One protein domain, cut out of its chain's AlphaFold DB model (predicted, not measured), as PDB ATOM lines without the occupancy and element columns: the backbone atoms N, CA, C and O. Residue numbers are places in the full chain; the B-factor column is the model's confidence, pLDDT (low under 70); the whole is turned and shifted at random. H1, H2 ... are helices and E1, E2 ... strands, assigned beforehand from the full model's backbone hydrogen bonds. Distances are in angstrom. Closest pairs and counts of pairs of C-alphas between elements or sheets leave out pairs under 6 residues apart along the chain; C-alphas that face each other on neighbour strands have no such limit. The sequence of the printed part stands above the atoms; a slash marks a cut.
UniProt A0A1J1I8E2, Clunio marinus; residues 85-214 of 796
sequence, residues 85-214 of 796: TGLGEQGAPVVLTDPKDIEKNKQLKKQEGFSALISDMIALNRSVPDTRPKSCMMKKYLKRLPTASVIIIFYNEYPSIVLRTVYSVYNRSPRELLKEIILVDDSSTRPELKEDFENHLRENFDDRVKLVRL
ATOM      1  N   THR A  85     116.599 144.412 185.018       91.06
ATOM      2  CA  THR A  85     116.200 143.350 185.941       91.06
ATOM      3  C   THR A  85     115.429 142.290 185.167       91.06
ATOM      4  O   THR A  85     114.774 142.588 184.170       91.06
ATOM      5  N   GLY A  86     115.553 141.036 185.590       90.50
ATOM      6  CA  GLY A  86     114.956 139.905 184.891       90.50
ATOM      7  C   GLY A  86     115.844 138.670 184.927       90.50
ATOM      8  O   GLY A  86     116.929 138.661 185.514       90.50
ATOM      9  N   LEU A  87     115.362 137.608 184.292       92.62
ATOM     10  CA  LEU A  87     116.028 136.314 184.276       92.62
ATOM     11  C   LEU A  87     117.378 136.397 183.539       92.62
ATOM     12  O   LEU A  87     117.432 136.708 182.350       92.62
ATOM     13  N   GLY A  88     118.479 136.112 184.240       91.00
ATOM     14  CA  GLY A  88     119.827 136.081 183.659       91.00
ATOM     15  C   GLY A  88     120.469 137.446 183.369       91.00
ATOM     16  O   GLY A  88     121.570 137.482 182.806       91.00
ATOM     17  N   GLU A  89     119.810 138.551 183.729       94.62
ATOM     18  CA  GLU A  89     120.358 139.910 183.627       94.62
ATOM     19  C   GLU A  89     121.588 140.070 184.537       94.62
ATOM     20  O   GLU A  89     121.711 139.389 185.557       94.62
ATOM     21  N   GLN A  90     122.541 140.923 184.148       92.06
ATOM     22  CA  GLN A  90     123.812 141.134 184.862       92.06
ATOM     23  C   GLN A  90     124.632 139.852 185.095       92.06
ATOM     24  O   GLN A  90     125.481 139.788 185.983       92.06
ATOM     25  N   GLY A  91     124.414 138.814 184.284       87.44
ATOM     26  CA  GLY A  91     125.091 137.530 184.471       87.44
ATOM     27  C   GLY A  91     124.565 136.708 185.650       87.44
ATOM     28  O   GLY A  91     125.209 135.725 186.010       87.44
ATOM     29  N   ALA A  92     123.419 137.075 186.233       91.25
ATOM     30  CA  ALA A  92     122.838 136.351 187.355       91.25
ATOM     31  C   ALA A  92     122.514 134.891 186.979       91.25
ATOM     32  O   ALA A  92     122.038 134.623 185.868       91.25
ATOM     33  N   PRO A  93     122.755 133.926 187.884       90.50
ATOM     34  CA  PRO A  93     122.394 132.539 187.639       90.50
ATOM     35  C   PRO A  93     120.871 132.375 187.592       90.50
ATOM     36  O   PRO A  93     120.131 133.039 188.314       90.50
ATOM     37  N   VAL A  94     120.407 131.442 186.762       92.31
ATOM     38  CA  VAL A  94     118.993 131.066 186.665       92.31
ATOM     39  C   VAL A  94     118.784 129.730 187.359       92.31
ATOM     40  O   VAL A  94     119.470 128.756 187.049       92.31
ATOM     41  N   VAL A  95     117.829 129.689 188.286       90.12
ATOM     42  CA  VAL A  95     117.453 128.477 189.020       90.12
ATOM     43  C   VAL A  95     116.099 127.999 188.510       90.12
ATOM     44  O   VAL A  95     115.123 128.742 188.551       90.12
ATOM     45  N   LEU A  96     116.049 126.759 188.022       91.69
ATOM     46  CA  LEU A  96     114.808 126.111 187.597       91.69
ATOM     47  C   LEU A  96     114.107 125.510 188.817       91.69
ATOM     48  O   LEU A  96     114.743 124.797 189.595       91.69
ATOM     49  N   THR A  97     112.814 125.786 188.976       90.62
ATOM     50  CA  THR A  97     111.998 125.289 190.096       90.62
ATOM     51  C   THR A  97     110.910 124.306 189.659       90.62
ATOM     52  O   THR A  97     110.490 123.488 190.474       90.62
ATOM     53  N   ASP A  98     110.479 124.338 188.392       93.19
ATOM     54  CA  ASP A  98     109.505 123.385 187.849       93.19
ATOM     55  C   ASP A  98     110.180 122.021 187.578       93.19
ATOM     56  O   ASP A  98     111.143 121.958 186.803       93.19
ATOM     57  N   PRO A  99     109.693 120.910 188.169       93.12
ATOM     58  CA  PRO A  99     110.233 119.570 187.931       93.12
ATOM     59  C   PRO A  99     110.300 119.162 186.451       93.12
ATOM     60  O   PRO A  99     111.225 118.450 186.057       93.12
ATOM     61  N   LYS A 100     109.357 119.620 185.616       93.06
ATOM     62  CA  LYS A 100     109.348 119.340 184.172       93.06
ATOM     63  C   LYS A 100     110.477 120.073 183.455       93.06
ATOM     64  O   LYS A 100     111.158 119.469 182.628       93.06
ATOM     65  N   ASP A 101     110.710 121.338 183.798       93.00
ATOM     66  CA  ASP A 101     111.803 122.128 183.224       93.00
ATOM     67  C   ASP A 101     113.166 121.619 183.689       93.00
ATOM     68  O   ASP A 101     114.112 121.580 182.903       93.00
ATOM     69  N   ILE A 102     113.273 121.164 184.941       93.19
ATOM     70  CA  ILE A 102     114.493 120.538 185.466       93.19
ATOM     71  C   ILE A 102     114.846 119.287 184.649       93.19
ATOM     72  O   ILE A 102     115.989 119.152 184.202       93.19
ATOM     73  N   GLU A 103     113.878 118.398 184.411       93.81
ATOM     74  CA  GLU A 103     114.112 117.172 183.642       93.81
ATOM     75  C   GLU A 103     114.401 117.476 182.163       93.81
ATOM     76  O   GLU A 103     115.371 116.963 181.599       93.81
ATOM     77  N   LYS A 104     113.646 118.394 181.546       92.94
ATOM     78  CA  LYS A 104     113.898 118.857 180.172       92.94
ATOM     79  C   LYS A 104     115.291 119.474 180.028       92.94
ATOM     80  O   LYS A 104     116.020 119.155 179.087       92.94
ATOM     81  N   ASN A 105     115.706 120.323 180.969       93.12
ATOM     82  CA  ASN A 105     117.033 120.933 180.961       93.12
ATOM     83  C   ASN A 105     118.140 119.893 181.145       93.12
ATOM     84  O   ASN A 105     119.197 120.017 180.533       93.12
ATOM     85  N   LYS A 106     117.916 118.850 181.952       91.94
ATOM     86  CA  LYS A 106     118.871 117.747 182.122       91.94
ATOM     87  C   LYS A 106     119.101 116.992 180.810       91.94
ATOM     88  O   LYS A 106     120.247 116.682 180.486       91.94
ATOM     89  N   GLN A 107     118.039 116.742 180.043       92.38
ATOM     90  CA  GLN A 107     118.127 116.102 178.727       92.38
ATOM     91  C   GLN A 107     118.855 116.989 177.712       92.38
ATOM     92  O   GLN A 107     119.830 116.546 177.106       92.38
ATOM     93  N   LEU A 108     118.451 118.257 177.593       89.19
ATOM     94  CA  LEU A 108     119.082 119.212 176.676       89.19
ATOM     95  C   LEU A 108     120.550 119.468 177.026       89.19
ATOM     96  O   LEU A 108     121.397 119.475 176.142       89.19
ATOM     97  N   LYS A 109     120.893 119.580 178.313       89.88
ATOM     98  CA  LYS A 109     122.285 119.744 178.753       89.88
ATOM     99  C   LYS A 109     123.166 118.554 178.391       89.88
ATOM    100  O   LYS A 109     124.345 118.741 178.109       89.88
ATOM    101  N   LYS A 110     122.609 117.340 178.374       90.12
ATOM    102  CA  LYS A 110     123.329 116.144 177.920       90.12
ATOM    103  C   LYS A 110     123.590 116.169 176.408       90.12
ATOM    104  O   LYS A 110     124.616 115.654 175.983       90.12
ATOM    105  N   GLN A 111     122.675 116.736 175.623       87.12
ATOM    106  CA  GLN A 111     122.789 116.823 174.163       87.12
ATOM    107  C   GLN A 111     123.703 117.972 173.719       87.12
ATOM    108  O   GLN A 111     124.568 117.775 172.877       87.12
ATOM    109  N   GLU A 112     123.534 119.149 174.319       88.38
ATOM    110  CA  GLU A 112     124.139 120.409 173.869       88.38
ATOM    111  C   GLU A 112     125.399 120.790 174.670       88.38
ATOM    112  O   GLU A 112     126.125 121.710 174.308       88.38
ATOM    113  N   GLY A 113     125.664 120.125 175.800       87.69
ATOM    114  CA  GLY A 113     126.796 120.428 176.689       87.69
ATOM    115  C   GLY A 113     126.575 121.624 177.627       87.69
ATOM    116  O   GLY A 113     127.375 121.863 178.532       87.69
ATOM    117  N   PHE A 114     125.465 122.350 177.480       91.12
ATOM    118  CA  PHE A 114     125.059 123.457 178.350       91.12
ATOM    119  C   PHE A 114     123.533 123.505 178.510       91.12
ATOM    120  O   PHE A 114     122.792 122.820 177.812       91.12
ATOM    121  N   SER A 115     123.043 124.308 179.455       91.81
ATOM    122  CA  SER A 115     121.607 124.447 179.730       91.81
ATOM    123  C   SER A 115     120.878 125.209 178.609       91.81
ATOM    124  O   SER A 115     120.583 126.395 178.761       91.81
ATOM    125  N   ALA A 116     120.589 124.550 177.484       91.31
ATOM    126  CA  ALA A 116     119.928 125.177 176.338       91.31
ATOM    127  C   ALA A 116     118.518 125.692 176.669       91.31
ATOM    128  O   ALA A 116     118.162 126.788 176.253       91.31
ATOM    129  N   LEU A 117     117.776 124.984 177.534       93.38
ATOM    130  CA  LEU A 117     116.487 125.467 178.046       93.38
ATOM    131  C   LEU A 117     116.632 126.834 178.726       93.38
ATOM    132  O   LEU A 117     115.894 127.762 178.425       93.38
ATOM    133  N   ILE A 118     117.626 126.975 179.610       93.19
ATOM    134  CA  ILE A 118     117.904 128.250 180.281       93.19
ATOM    135  C   ILE A 118     118.346 129.310 179.266       93.19
ATOM    136  O   ILE A 118     117.955 130.468 179.391       93.19
ATOM    137  N   SER A 119     119.140 128.935 178.258       92.94
ATOM    138  CA  SER A 119     119.534 129.853 177.184       92.94
ATOM    139  C   SER A 119     118.328 130.410 176.428       92.94
ATOM    140  O   SER A 119     118.341 131.585 176.082       92.94
ATOM    141  N   ASP A 120     117.274 129.625 176.221       93.19
ATOM    142  CA  ASP A 120     116.048 130.105 175.572       93.19
ATOM    143  C   ASP A 120     115.176 130.954 176.498       93.19
ATOM    144  O   ASP A 120     114.494 131.868 176.044       93.19
ATOM    145  N   MET A 121     115.226 130.698 177.808       93.06
ATOM    146  CA  MET A 121     114.472 131.471 178.801       93.06
ATOM    147  C   MET A 121     115.057 132.867 179.058       93.06
ATOM    148  O   MET A 121     114.324 133.770 179.460       93.06
ATOM    149  N   ILE A 122     116.368 133.067 178.874       94.38
ATOM    150  CA  ILE A 122     117.017 134.365 179.115       94.38
ATOM    151  C   ILE A 122     117.052 135.222 177.843       94.38
ATOM    152  O   ILE A 122     117.429 134.758 176.764       94.38
ATOM    153  N   ALA A 123     116.756 136.517 177.981       93.50
ATOM    154  CA  ALA A 123     116.654 137.459 176.862       93.50
ATOM    155  C   ALA A 123     117.899 137.444 175.958       93.50
ATOM    156  O   ALA A 123     119.016 137.558 176.463       93.50
ATOM    157  N   LEU A 124     117.746 137.349 174.630       94.25
ATOM    158  CA  LEU A 124     118.872 137.297 173.673       94.25
ATOM    159  C   LEU A 124     119.823 138.500 173.797       94.25
ATOM    160  O   LEU A 124     121.034 138.353 173.653       94.25
ATOM    161  N   ASN A 125     119.288 139.664 174.162       92.38
ATOM    162  CA  ASN A 125     120.028 140.902 174.394       92.38
ATOM    163  C   ASN A 125     120.286 141.200 175.887       92.38
ATOM    164  O   ASN A 125     120.429 142.374 176.233       92.38
ATOM    165  N   ARG A 126     120.286 140.189 176.774       91.88
ATOM    166  CA  ARG A 126     120.491 140.368 178.227       91.88
ATOM    167  C   ARG A 126     121.728 141.214 178.535       91.88
ATOM    168  O   ARG A 126     122.741 141.121 177.834       91.88
ATOM    169  N   SER A 127     121.656 141.981 179.612       91.94
ATOM    170  CA  SER A 127     122.781 142.730 180.160       91.94
ATOM    171  C   SER A 127     123.843 141.809 180.754       91.94
ATOM    172  O   SER A 127     123.561 140.707 181.237       91.94
ATOM    173  N   VAL A 128     125.086 142.277 180.699       89.25
ATOM    174  CA  VAL A 128     126.261 141.612 181.266       89.25
ATOM    175  C   VAL A 128     126.969 142.583 182.212       89.25
ATOM    176  O   VAL A 128     126.927 143.792 181.968       89.25
ATOM    177  N   PRO A 129     127.599 142.093 183.290       88.12
ATOM    178  CA  PRO A 129     128.272 142.968 184.237       88.12
ATOM    179  C   PRO A 129     129.555 143.525 183.611       88.12
ATOM    180  O   PRO A 129     130.300 142.798 182.951       88.12
ATOM    181  N   ASP A 130     129.840 144.806 183.840       86.00
ATOM    182  CA  ASP A 130     131.124 145.392 183.453       86.00
ATOM    183  C   ASP A 130     132.211 144.949 184.441       86.00
ATOM    184  O   ASP A 130     132.323 145.468 185.551       86.00
ATOM    185  N   THR A 131     133.007 143.957 184.044       86.69
ATOM    186  CA  THR A 131     134.086 143.393 184.871       86.69
ATOM    187  C   THR A 131     135.419 144.123 184.698       86.69
ATOM    188  O   THR A 131     136.442 143.668 185.214       86.69
ATOM    189  N   ARG A 132     135.460 145.223 183.935       86.06
ATOM    190  CA  ARG A 132     136.706 145.954 183.678       86.06
ATOM    191  C   ARG A 132     137.175 146.704 184.934       86.06
ATOM    192  O   ARG A 132     136.357 147.155 185.737       86.06
ATOM    193  N   PRO A 133     138.495 146.920 185.102       85.56
ATOM    194  CA  PRO A 133     139.013 147.789 186.156       85.56
ATOM    195  C   PRO A 133     138.431 149.206 186.065       85.56
ATOM    196  O   PRO A 133     138.296 149.751 184.970       85.56
ATOM    197  N   LYS A 134     138.179 149.862 187.209       84.25
ATOM    198  CA  LYS A 134     137.620 151.232 187.248       84.25
ATOM    199  C   LYS A 134     138.425 152.250 186.429       84.25
ATOM    200  O   LYS A 134     137.850 153.190 185.890       84.25
ATOM    201  N   SER A 135     139.737 152.049 186.292       76.94
ATOM    202  CA  SER A 135     140.608 152.904 185.476       76.94
ATOM    203  C   SER A 135     140.257 152.887 183.985       76.94
ATOM    204  O   SER A 135     140.542 153.862 183.292       76.94
ATOM    205  N   CYS A 136     139.605 151.833 183.481       81.62
ATOM    206  CA  CYS A 136     139.139 151.759 182.097       81.62
ATOM    207  C   CYS A 136     138.043 152.785 181.798       81.62
ATOM    208  O   CYS A 136     138.069 153.347 180.710       81.62
ATOM    209  N   MET A 137     137.171 153.098 182.764       79.62
ATOM    210  CA  MET A 137     136.100 154.090 182.586       79.62
ATOM    211  C   MET A 137     136.635 155.505 182.340       79.62
ATOM    212  O   MET A 137     135.933 156.333 181.792       79.62
ATOM    213  N   MET A 138     137.887 155.794 182.707       78.50
ATOM    214  CA  MET A 138     138.488 157.120 182.512       78.50
ATOM    215  C   MET A 138     139.377 157.199 181.261       78.50
ATOM    216  O   MET A 138     139.977 158.243 180.991       78.50
ATOM    217  N   LYS A 139     139.517 156.104 180.497       79.88
ATOM    218  CA  LYS A 139     140.390 156.068 179.317       79.88
ATOM    219  C   LYS A 139     139.719 156.722 178.111       79.88
ATOM    220  O   LYS A 139     138.647 156.314 177.684       79.88
ATOM    221  N   LYS A 140     140.422 157.678 177.498       83.19
ATOM    222  CA  LYS A 140     140.065 158.265 176.198       83.19
ATOM    223  C   LYS A 140     140.887 157.631 175.079       83.19
ATOM    224  O   LYS A 140     142.099 157.444 175.230       83.19
ATOM    225  N   TYR A 141     140.245 157.380 173.943       83.75
ATOM    226  CA  TYR A 141     140.875 156.797 172.756       83.75
ATOM    227  C   TYR A 141     140.953 157.829 171.626       83.75
ATOM    228  O   TYR A 141     140.410 158.928 171.731       83.75
ATOM    229  N   LEU A 142     141.653 157.502 170.540       77.12
ATOM    230  CA  LEU A 142     141.741 158.374 169.365       77.12
ATOM    231  C   LEU A 142     140.339 158.645 168.794       77.12
ATOM    232  O   LEU A 142     139.522 157.735 168.706       77.12
ATOM    233  N   LYS A 143     140.046 159.884 168.389       75.12
ATOM    234  CA  LYS A 143     138.745 160.271 167.807       75.12
ATOM    235  C   LYS A 143     138.469 159.609 166.457       75.12
ATOM    236  O   LYS A 143     137.314 159.498 166.068       75.12
ATOM    237  N   ARG A 144     139.509 159.174 165.741       73.19
ATOM    238  CA  ARG A 144     139.393 158.409 164.492       73.19
ATOM    239  C   ARG A 144     139.975 157.018 164.715       73.19
ATOM    240  O   ARG A 144     141.192 156.875 164.785       73.19
ATOM    241  N   LEU A 145     139.103 156.023 164.844       78.69
ATOM    242  CA  LEU A 145     139.468 154.608 164.924       78.69
ATOM    243  C   LEU A 145     139.080 153.912 163.608       78.69
ATOM    244  O   LEU A 145     138.117 154.341 162.968       78.69
ATOM    245  N   PRO A 146     139.821 152.877 163.170       72.12
ATOM    246  CA  PRO A 146     139.425 152.086 162.012       72.12
ATOM    247  C   PRO A 146     138.122 151.336 162.303       72.12
ATOM    248  O   PRO A 146     137.855 150.944 163.440       72.12
ATOM    249  N   THR A 147     137.331 151.101 161.261       84.88
ATOM    250  CA  THR A 147     136.161 150.230 161.371       84.88
ATOM    251  C   THR A 147     136.583 148.762 161.400       84.88
ATOM    252  O   THR A 147     137.498 148.381 160.667       84.88
ATOM    253  N   ALA A 148     135.883 147.925 162.158       88.12
ATOM    254  CA  ALA A 148     136.098 146.486 162.238       88.12
ATOM    255  C   ALA A 148     134.912 145.712 161.641       88.12
ATOM    256  O   ALA A 148     133.754 146.055 161.886       88.12
ATOM    257  N   SER A 149     135.210 144.655 160.880       91.81
ATOM    258  CA  SER A 149     134.244 143.602 160.539       91.81
ATOM    259  C   SER A 149     134.373 142.479 161.572       91.81
ATOM    260  O   SER A 149     135.491 142.081 161.900       91.81
ATOM    261  N   VAL A 150     133.257 141.961 162.083       94.56
ATOM    262  CA  VAL A 150     133.249 140.848 163.046       94.56
ATOM    263  C   VAL A 150     132.752 139.594 162.343       94.56
ATOM    264  O   VAL A 150     131.655 139.594 161.799       94.56
ATOM    265  N   ILE A 151     133.553 138.531 162.339       94.56
ATOM    266  CA  ILE A 151     133.201 137.260 161.696       94.56
ATOM    267  C   ILE A 151     132.864 136.248 162.790       94.56
ATOM    268  O   ILE A 151     133.690 135.986 163.662       94.56
ATOM    269  N   ILE A 152     131.654 135.696 162.746       94.81
ATOM    270  CA  ILE A 152     131.158 134.682 163.679       94.81
ATOM    271  C   ILE A 152     130.922 133.412 162.869       94.81
ATOM    272  O   ILE A 152     130.027 133.365 162.031       94.81
ATOM    273  N   ILE A 153     131.746 132.398 163.105       92.25
ATOM    274  CA  ILE A 153     131.649 131.100 162.431       92.25
ATOM    275  C   ILE A 153     130.917 130.143 163.363       92.25
ATOM    276  O   ILE A 153     131.200 130.140 164.562       92.25
ATOM    277  N   PHE A 154     129.983 129.368 162.821       92.06
ATOM    278  CA  PHE A 154     129.149 128.473 163.609       92.06
ATOM    279  C   PHE A 154     128.822 127.194 162.805       92.06
ATOM    280  O   PHE A 154     128.558 127.250 161.601       92.06
ATOM    281  N   TYR A 155     128.916 126.037 163.461       91.69
ATOM    282  CA  TYR A 155     128.413 124.745 163.019       91.69
ATOM    283  C   TYR A 155     127.485 124.070 164.057       91.69
ATOM    284  O   TYR A 155     127.935 123.573 165.091       91.69
ATOM    285  N   ASN A 156     126.199 123.916 163.722       91.00
ATOM    286  CA  ASN A 156     125.188 123.213 164.529       91.00
ATOM    287  C   ASN A 156     124.998 123.733 165.968       91.00
ATOM    288  O   ASN A 156     124.393 123.044 166.793       91.00
ATOM    289  N   GLU A 157     125.447 124.944 166.282       92.31
ATOM    290  CA  GLU A 157     125.232 125.554 167.587       92.31
ATOM    291  C   GLU A 157     123.748 125.816 167.824       92.31
ATOM    292  O   GLU A 157     122.940 126.028 166.917       92.31
ATOM    293  N   TYR A 158     123.381 125.839 169.096       94.06
ATOM    294  CA  TYR A 158     122.024 126.171 169.481       94.06
ATOM    295  C   TYR A 158     121.668 127.616 169.061       94.06
ATOM    296  O   TYR A 158     122.428 128.540 169.385       94.06
ATOM    297  N   PRO A 159     120.516 127.863 168.400       93.56
ATOM    298  CA  PRO A 159     120.196 129.165 167.801       93.56
ATOM    299  C   PRO A 159     120.285 130.351 168.767       93.56
ATOM    300  O   PRO A 159     120.849 131.392 168.428       93.56
ATOM    301  N   SER A 160     119.794 130.192 170.003       94.25
ATOM    302  CA  SER A 160     119.812 131.270 171.001       94.25
ATOM    303  C   SER A 160     121.222 131.694 171.427       94.25
ATOM    304  O   SER A 160     121.406 132.834 171.851       94.25
ATOM    305  N   ILE A 161     122.242 130.844 171.266       92.75
ATOM    306  CA  ILE A 161     123.648 131.189 171.530       92.75
ATOM    307  C   ILE A 161     124.228 132.035 170.399       92.75
ATOM    308  O   ILE A 161     124.849 133.073 170.656       92.75
ATOM    309  N   VAL A 162     123.987 131.628 169.151       94.88
ATOM    310  CA  VAL A 162     124.462 132.367 167.975       94.88
ATOM    311  C   VAL A 162     123.818 133.751 167.951       94.88
ATOM    312  O   VAL A 162     124.525 134.757 167.903       94.88
ATOM    313  N   LEU A 163     122.494 133.828 168.125       96.44
ATOM    314  CA  LEU A 163     121.771 135.102 168.179       96.44
ATOM    315  C   LEU A 163     122.267 135.998 169.316       96.44
ATOM    316  O   LEU A 163     122.520 137.179 169.104       96.44
ATOM    317  N   ARG A 164     122.473 135.453 170.517       95.12
ATOM    318  CA  ARG A 164     123.002 136.216 171.658       95.12
ATOM    319  C   ARG A 164     124.395 136.784 171.391       95.12
ATOM    320  O   ARG A 164     124.695 137.892 171.834       95.12
ATOM    321  N   THR A 165     125.224 136.062 170.641       95.44
ATOM    322  CA  THR A 165     126.539 136.548 170.197       95.44
ATOM    323  C   THR A 165     126.383 137.734 169.247       95.44
ATOM    324  O   THR A 165     127.012 138.771 169.461       95.44
ATOM    325  N   VAL A 166     125.478 137.627 168.269       96.75
ATOM    326  CA  VAL A 166     125.157 138.715 167.329       96.75
ATOM    327  C   VAL A 166     124.644 139.944 168.074       96.75
ATOM    328  O   VAL A 166     125.215 141.020 167.918       96.75
ATOM    329  N   TYR A 167     123.648 139.793 168.955       95.88
ATOM    330  CA  TYR A 167     123.126 140.893 169.775       95.88
ATOM    331  C   TYR A 167     124.208 141.533 170.643       95.88
ATOM    332  O   TYR A 167     124.220 142.753 170.802       95.88
ATOM    333  N   SER A 168     125.127 140.742 171.206       93.44
ATOM    334  CA  SER A 168     126.200 141.284 172.039       93.44
ATOM    335  C   SER A 168     127.145 142.178 171.242       93.44
ATOM    336  O   SER A 168     127.496 143.255 171.714       93.44
ATOM    337  N   VAL A 169     127.537 141.759 170.038       95.06
ATOM    338  CA  VAL A 169     128.401 142.561 169.161       95.06
ATOM    339  C   VAL A 169     127.645 143.777 168.633       95.06
ATOM    340  O   VAL A 169     128.164 144.890 168.710       95.06
ATOM    341  N   TYR A 170     126.423 143.577 168.139       95.00
ATOM    342  CA  TYR A 170     125.610 144.618 167.512       95.00
ATOM    343  C   TYR A 170     125.260 145.744 168.493       95.00
ATOM    344  O   TYR A 170     125.447 146.914 168.173       95.00
ATOM    345  N   ASN A 171     124.825 145.404 169.713       91.88
ATOM    346  CA  ASN A 171     124.373 146.400 170.688       91.88
ATOM    347  C   ASN A 171     125.518 147.088 171.442       91.88
ATOM    348  O   ASN A 171     125.347 148.219 171.881       91.88
ATOM    349  N   ARG A 172     126.659 146.412 171.641       91.06
ATOM    350  CA  ARG A 172     127.756 146.927 172.489       91.06
ATOM    351  C   ARG A 172     128.924 147.518 171.709       91.06
ATOM    352  O   ARG A 172     129.891 147.974 172.317       91.06
ATOM    353  N   SER A 173     128.851 147.519 170.380       92.19
ATOM    354  CA  SER A 173     129.855 148.160 169.530       92.19
ATOM    355  C   SER A 173     129.378 149.541 169.081       92.19
ATOM    356  O   SER A 173     128.246 149.670 168.614       92.19
ATOM    357  N   PRO A 174     130.234 150.579 169.121       91.56
ATOM    358  CA  PRO A 174     129.911 151.859 168.506       91.56
ATOM    359  C   PRO A 174     129.572 151.677 167.022       91.56
ATOM    360  O   PRO A 174     130.382 151.156 166.249       91.56
ATOM    361  N   ARG A 175     128.394 152.153 166.602       88.69
ATOM    362  CA  ARG A 175     127.901 152.021 165.218       88.69
ATOM    363  C   ARG A 175     128.854 152.643 164.188       88.69
ATOM    364  O   ARG A 175     128.916 152.191 163.055       88.69
ATOM    365  N   GLU A 176     129.631 153.652 164.566       87.75
ATOM    366  CA  GLU A 176     130.651 154.263 163.697       87.75
ATOM    367  C   GLU A 176     131.850 153.338 163.425       87.75
ATOM    368  O   GLU A 176     132.540 153.516 162.426       87.75
ATOM    369  N   LEU A 177     132.106 152.363 164.303       91.75
ATOM    370  CA  LEU A 177     133.280 151.488 164.246       91.75
ATOM    371  C   LEU A 177     132.943 150.072 163.783       91.75
ATOM    372  O   LEU A 177     133.820 149.379 163.282       91.75
ATOM    373  N   LEU A 178     131.697 149.630 163.917       94.12
ATOM    374  CA  LEU A 178     131.272 148.318 163.442       94.12
ATOM    375  C   LEU A 178     130.880 148.386 161.961       94.12
ATOM    376  O   LEU A 178     129.789 148.850 161.630       94.12
ATOM    377  N   LYS A 179     131.755 147.914 161.067       91.62
ATOM    378  CA  LYS A 179     131.504 147.903 159.618       91.62
ATOM    379  C   LYS A 179     130.398 146.918 159.246       91.62
ATOM    380  O   LYS A 179     129.453 147.293 158.563       91.62
ATOM    381  N   GLU A 180     130.540 145.672 159.682       95.00
ATOM    382  CA  GLU A 180     129.616 144.568 159.403       95.00
ATOM    383  C   GLU A 180     129.842 143.415 160.393       95.00
ATOM    384  O   GLU A 180     130.925 143.281 160.972       95.00
ATOM    385  N   ILE A 181     128.822 142.577 160.568       97.25
ATOM    386  CA  ILE A 181     128.884 141.285 161.249       97.25
ATOM    387  C   ILE A 181     128.604 140.215 160.196       97.25
ATOM    388  O   ILE A 181     127.529 140.202 159.604       97.25
ATOM    389  N   ILE A 182     129.558 139.322 159.955       95.50
ATOM    390  CA  ILE A 182     129.424 138.226 158.994       95.50
ATOM    391  C   ILE A 182     129.270 136.929 159.776       95.50
ATOM    392  O   ILE A 182     130.208 136.456 160.415       95.50
ATOM    393  N   LEU A 183     128.078 136.359 159.710       96.44
ATOM    394  CA  LEU A 183     127.755 135.038 160.217       96.44
ATOM    395  C   LEU A 183     128.100 134.017 159.136       96.44
ATOM    396  O   LEU A 183     127.587 134.113 158.024       96.44
ATOM    397  N   VAL A 184     128.966 133.060 159.443       93.75
ATOM    398  CA  VAL A 184     129.375 131.998 158.521       93.75
ATOM    399  C   VAL A 184     128.868 130.668 159.063       93.75
ATOM    400  O   VAL A 184     129.416 130.143 160.030       93.75
ATOM    401  N   ASP A 185     127.817 130.148 158.436       92.56
ATOM    402  CA  ASP A 185     127.268 128.821 158.704       92.56
ATOM    403  C   ASP A 185     128.094 127.764 157.959       92.56
ATOM    404  O   ASP A 185     128.016 127.660 156.726       92.56
ATOM    405  N   ASP A 186     128.861 126.958 158.697       90.25
ATOM    406  CA  ASP A 186     129.667 125.850 158.161       90.25
ATOM    407  C   ASP A 186     128.808 124.613 157.841       90.25
ATOM    408  O   ASP A 186     129.064 123.487 158.262       90.25
ATOM    409  N   SER A 187     127.748 124.820 157.058       89.31
ATOM    410  CA  SER A 187     126.816 123.772 156.626       89.31
ATOM    411  C   SER A 187     126.072 123.082 157.773       89.31
ATOM    412  O   SER A 187     125.923 121.856 157.778       89.31
ATOM    413  N   SER A 188     125.573 123.853 158.742       91.06
ATOM    414  CA  SER A 188     124.737 123.346 159.832       91.06
ATOM    415  C   SER A 188     123.562 122.536 159.285       91.06
ATOM    416  O   SER A 188     122.880 122.935 158.341       91.06
ATOM    417  N   THR A 189     123.309 121.385 159.891       91.88
ATOM    418  CA  THR A 189     122.193 120.486 159.565       91.88
ATOM    419  C   THR A 189     120.954 120.765 160.412       91.88
ATOM    420  O   THR A 189     119.888 120.230 160.129       91.88
ATOM    421  N   ARG A 190     121.092 121.574 161.464       91.31
ATOM    422  CA  ARG A 190     120.013 121.901 162.395       91.31
ATOM    423  C   ARG A 190     118.894 122.717 161.709       91.31
ATOM    424  O   ARG A 190     119.204 123.785 161.174       91.31
ATOM    425  N   PRO A 191     117.623 122.264 161.725       91.75
ATOM    426  CA  PRO A 191     116.506 122.973 161.088       91.75
ATOM    427  C   PRO A 191     116.289 124.391 161.622       91.75
ATOM    428  O   PRO A 191     116.066 125.316 160.847       91.75
ATOM    429  N   GLU A 192     116.438 124.587 162.931       91.69
ATOM    430  CA  GLU A 192     116.212 125.875 163.597       91.69
ATOM    431  C   GLU A 192     117.237 126.946 163.193       91.69
ATOM    432  O   GLU A 192     117.018 128.127 163.437       91.69
ATOM    433  N   LEU A 193     118.354 126.556 162.565       92.69
ATOM    434  CA  LEU A 193     119.349 127.472 162.001       92.69
ATOM    435  C   LEU A 193     119.068 127.826 160.532       92.69
ATOM    436  O   LEU A 193     119.919 128.457 159.902       92.69
ATOM    437  N   LYS A 194     117.933 127.408 159.955       90.88
ATOM    438  CA  LYS A 194     117.554 127.653 158.552       90.88
ATOM    439  C   LYS A 194     116.665 128.888 158.411       90.88
ATOM    440  O   LYS A 194     117.139 129.995 158.658       90.88
ATOM    441  N   GLU A 195     115.420 128.705 157.983       91.12
ATOM    442  CA  GLU A 195     114.518 129.794 157.605       91.12
ATOM    443  C   GLU A 195     114.148 130.682 158.798       91.12
ATOM    444  O   GLU A 195     114.284 131.899 158.710       91.12
ATOM    445  N   ASP A 196     113.801 130.090 159.944       89.62
ATOM    446  CA  ASP A 196     113.435 130.839 161.157       89.62
ATOM    447  C   ASP A 196     114.579 131.729 161.663       89.62
ATOM    448  O   ASP A 196     114.368 132.875 162.063       89.62
ATOM    449  N   PHE A 197     115.813 131.227 161.600       94.62
ATOM    450  CA  PHE A 197     117.001 131.988 161.974       94.62
ATOM    451  C   PHE A 197     117.258 133.150 161.010       94.62
ATOM    452  O   PHE A 197     117.534 134.264 161.451       94.62
ATOM    453  N   GLU A 198     117.126 132.927 159.701       93.44
ATOM    454  CA  GLU A 198     117.247 133.991 158.698       93.44
ATOM    455  C   GLU A 198     116.161 135.052 158.829       93.44
ATOM    456  O   GLU A 198     116.460 136.242 158.723       93.44
ATOM    457  N   ASN A 199     114.921 134.636 159.087       94.56
ATOM    458  CA  ASN A 199     113.812 135.545 159.353       94.56
ATOM    459  C   ASN A 199     114.112 136.398 160.580       94.56
ATOM    460  O   ASN A 199     114.063 137.623 160.488       94.56
ATOM    461  N   HIS A 200     114.561 135.780 161.678       95.75
ATOM    462  CA  HIS A 200     114.962 136.525 162.865       95.75
ATOM    463  C   HIS A 200     116.063 137.547 162.555       95.75
ATOM    464  O   HIS A 200     115.988 138.685 163.021       95.75
ATOM    465  N   LEU A 201     117.075 137.173 161.762       96.00
ATOM    466  CA  LEU A 201     118.146 138.094 161.389       96.00
ATOM    467  C   LEU A 201     117.628 139.283 160.564       96.00
ATOM    468  O   LEU A 201     117.990 140.420 160.859       96.00
ATOM    469  N   ARG A 202     116.769 139.027 159.570       94.19
ATOM    470  CA  ARG A 202     116.185 140.062 158.700       94.19
ATOM    471  C   ARG A 202     115.242 141.007 159.439       94.19
ATOM    472  O   ARG A 202     115.188 142.185 159.109       94.19
ATOM    473  N   GLU A 203     114.484 140.493 160.403       95.88
ATOM    474  CA  GLU A 203     113.493 141.276 161.148       95.88
ATOM    475  C   GLU A 203     114.120 142.153 162.237       95.88
ATOM    476  O   GLU A 203     113.575 143.207 162.561       95.88
ATOM    477  N   ASN A 204     115.255 141.734 162.812       96.00
ATOM    478  CA  ASN A 204     115.813 142.362 164.015       96.00
ATOM    479  C   ASN A 204     117.127 143.127 163.788       96.00
ATOM    480  O   ASN A 204     117.543 143.874 164.676       96.00
ATOM    481  N   PHE A 205     117.783 142.971 162.633       95.69
ATOM    482  CA  PHE A 205     119.047 143.646 162.329       95.69
ATOM    483  C   PHE A 205     119.026 144.333 160.961       95.69
ATOM    484  O   PHE A 205     118.296 143.943 160.055       95.69
ATOM    485  N   ASP A 206     119.849 145.374 160.819       93.50
ATOM    486  CA  ASP A 206     120.052 146.054 159.539       93.50
ATOM    487  C   ASP A 206     121.044 145.306 158.625       93.50
ATOM    488  O   ASP A 206     121.582 144.247 158.959       93.50
ATOM    489  N   ASP A 207     121.308 145.890 157.456       91.44
ATOM    490  CA  ASP A 207     122.151 145.362 156.377       91.44
ATOM    491  C   ASP A 207     123.618 145.087 156.764       91.44
ATOM    492  O   ASP A 207     124.383 144.505 155.985       91.44
ATOM    493  N   ARG A 208     124.029 145.476 157.976       91.12
ATOM    494  CA  ARG A 208     125.355 145.173 158.515       91.12
ATOM    495  C   ARG A 208     125.484 143.733 158.970       91.12
ATOM    496  O   ARG A 208     126.612 143.250 159.020       91.12
ATOM    497  N   VAL A 209     124.389 143.061 159.321       96.00
ATOM    498  CA  VAL A 209     124.416 141.649 159.714       96.00
ATOM    499  C   VAL A 209     124.146 140.792 158.486       96.00
ATOM    500  O   VAL A 209     123.063 140.812 157.913       96.00
ATOM    501  N   LYS A 210     125.157 140.036 158.067       94.81
ATOM    502  CA  LYS A 210     125.128 139.221 156.852       94.81
ATOM    503  C   LYS A 210     125.289 137.759 157.217       94.81
ATOM    504  O   LYS A 210     126.172 137.425 158.001       94.81
ATOM    505  N   LEU A 211     124.480 136.894 156.616       94.31
ATOM    506  CA  LEU A 211     124.617 135.447 156.734       94.31
ATOM    507  C   LEU A 211     125.218 134.871 155.452       94.31
ATOM    508  O   LEU A 211     124.742 135.138 154.352       94.31
ATOM    509  N   VAL A 212     126.256 134.060 155.611       91.19
ATOM    510  CA  VAL A 212     126.920 133.296 154.559       91.19
ATOM    511  C   VAL A 212     126.774 131.824 154.910       91.19
ATOM    512  O   VAL A 212     127.217 131.403 155.976       91.19
ATOM    513  N   ARG A 213     126.170 131.032 154.021       89.75
ATOM    514  CA  ARG A 213     126.081 129.576 154.175       89.75
ATOM    515  C   ARG A 213     127.048 128.885 153.234       89.75
ATOM    516  O   ARG A 213     127.115 129.231 152.058       89.75
ATOM    517  N   LEU A 214     127.787 127.913 153.752       83.94
ATOM    518  CA  LEU A 214     128.678 127.095 152.939       83.94
ATOM    519  C   LEU A 214     127.918 125.911 152.318       83.94
ATOM    520  O   LEU A 214     127.039 125.319 152.940       83.94
TER     521      LEU A 214
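What this domain is: This is residues 85 to 214 of the 796 residues of a protein of Clunio marinus (UniProt A0A1J1I8E2). What shape do these atoms make? A small parallel sheet of three strands, E1, E2 and E3, has helix H4 packed along one face and H5 packed on its E3 side, while H2 and then H1 reach outward from the first residues of H4, on the side away from the sheet. Between H2 and E1 the chain makes a wide detour, in which residues 131 to 143, with the short helix H3, stick out free of the rest. What is it made of, and how large is it? The printed part has 130 residues, with five named helices and three named strands in the order H1 H2 H3 E1 H4 E2 H5 E3, and its class is mixed, helices and strands. The sheet order is E1 E2 E3, all parallel. The whole is only just loose, close to compact, with a radius of gyration of the C-alphas of 17.2 A and spans of 53 by 40 by 23 A.

Where its parts are: Where are the strands? E1 is residues 148 to 154, 19.4 A from first to last C-alpha, beginning at C-alpha 148 (136.098, 146.486, 162.238). E2 is residues 178 to 185, 20.5 A long, and E3 is residues 209 to 213, 13.4 A long, ending at C-alpha 213 (126.081, 129.576, 154.175). Where are the helices? H4 is residues 159 to 172, 19.9 A long, and H5 is residues 195 to 204, 14.2 A long. H1 is residues 99 to 112, 19.8 A long, beginning at C-alpha 99 (110.233, 119.570, 187.931). H2 is residues 116 to 121 and H3 is residues 134 to 138.

How they stand to each other: How is the sheet joined? E1 and E2 are parallel at 16 degrees, with N 152 and O 182 within hydrogen-bond range at 2.8 A and N 154 and O 184 at 3.0 A. E2 and E3 are parallel at 24 degrees, with N 183 and O 210 within range at 2.8 A. E2 is the inner strand, and E1 and E3 are edge strands. How do H4 and H5 stand to the sheet? H4 is on the sheet at a height of 9.9 A, over E1 and E2, and runs along the strands at 6 degrees to E2 on the local plane; its closest C-alphas to E2 are those of Val 166 and Ile 181, 7.6 A apart. H5 is on the sheet too, its C-alpha of Leu 201 being 7.4 A from that of Val 209 in E3, the closest pair of the two. The two helices on one face make two layers, and E1, H4, E2 and E2, H5, E3 are strand-helix-strand units, parallel neighbour strands with a helix between them, both with right-handed crossovers. What of the other helices? H2 only just touches H4, with 3 pairs of C-alphas within 8 A, made by residues 160 to 161 of H4 alone; the closest are Asp 120 and Ser 160, 6.0 A. H1 touches H2 at a steep tilt of 53 degrees, opposite ways, closest at the C-alphas of Asn 105 and Leu 117, 5.4 A, while H3 touches no helix and is not on the sheet. Are the helix backbones well paired? Every O i to N i+4 pair is within hydrogen-bond range in H1, H2, H4 and H5. In H3 it is 0 of 1, beside 2 of 2 O i to N i+3 pairs.

The domain as a whole: How far does it reach? The two C-alphas farthest apart are those of Pro 99 and Arg 144, 53.9 A. Is anything missing or doubtful? The printed part has no cut, and the link from H2 to H3, 12 residues, is long. The mean pLDDT of the printed part is 90.8, with H3 at 80, and no printed residue is under 70.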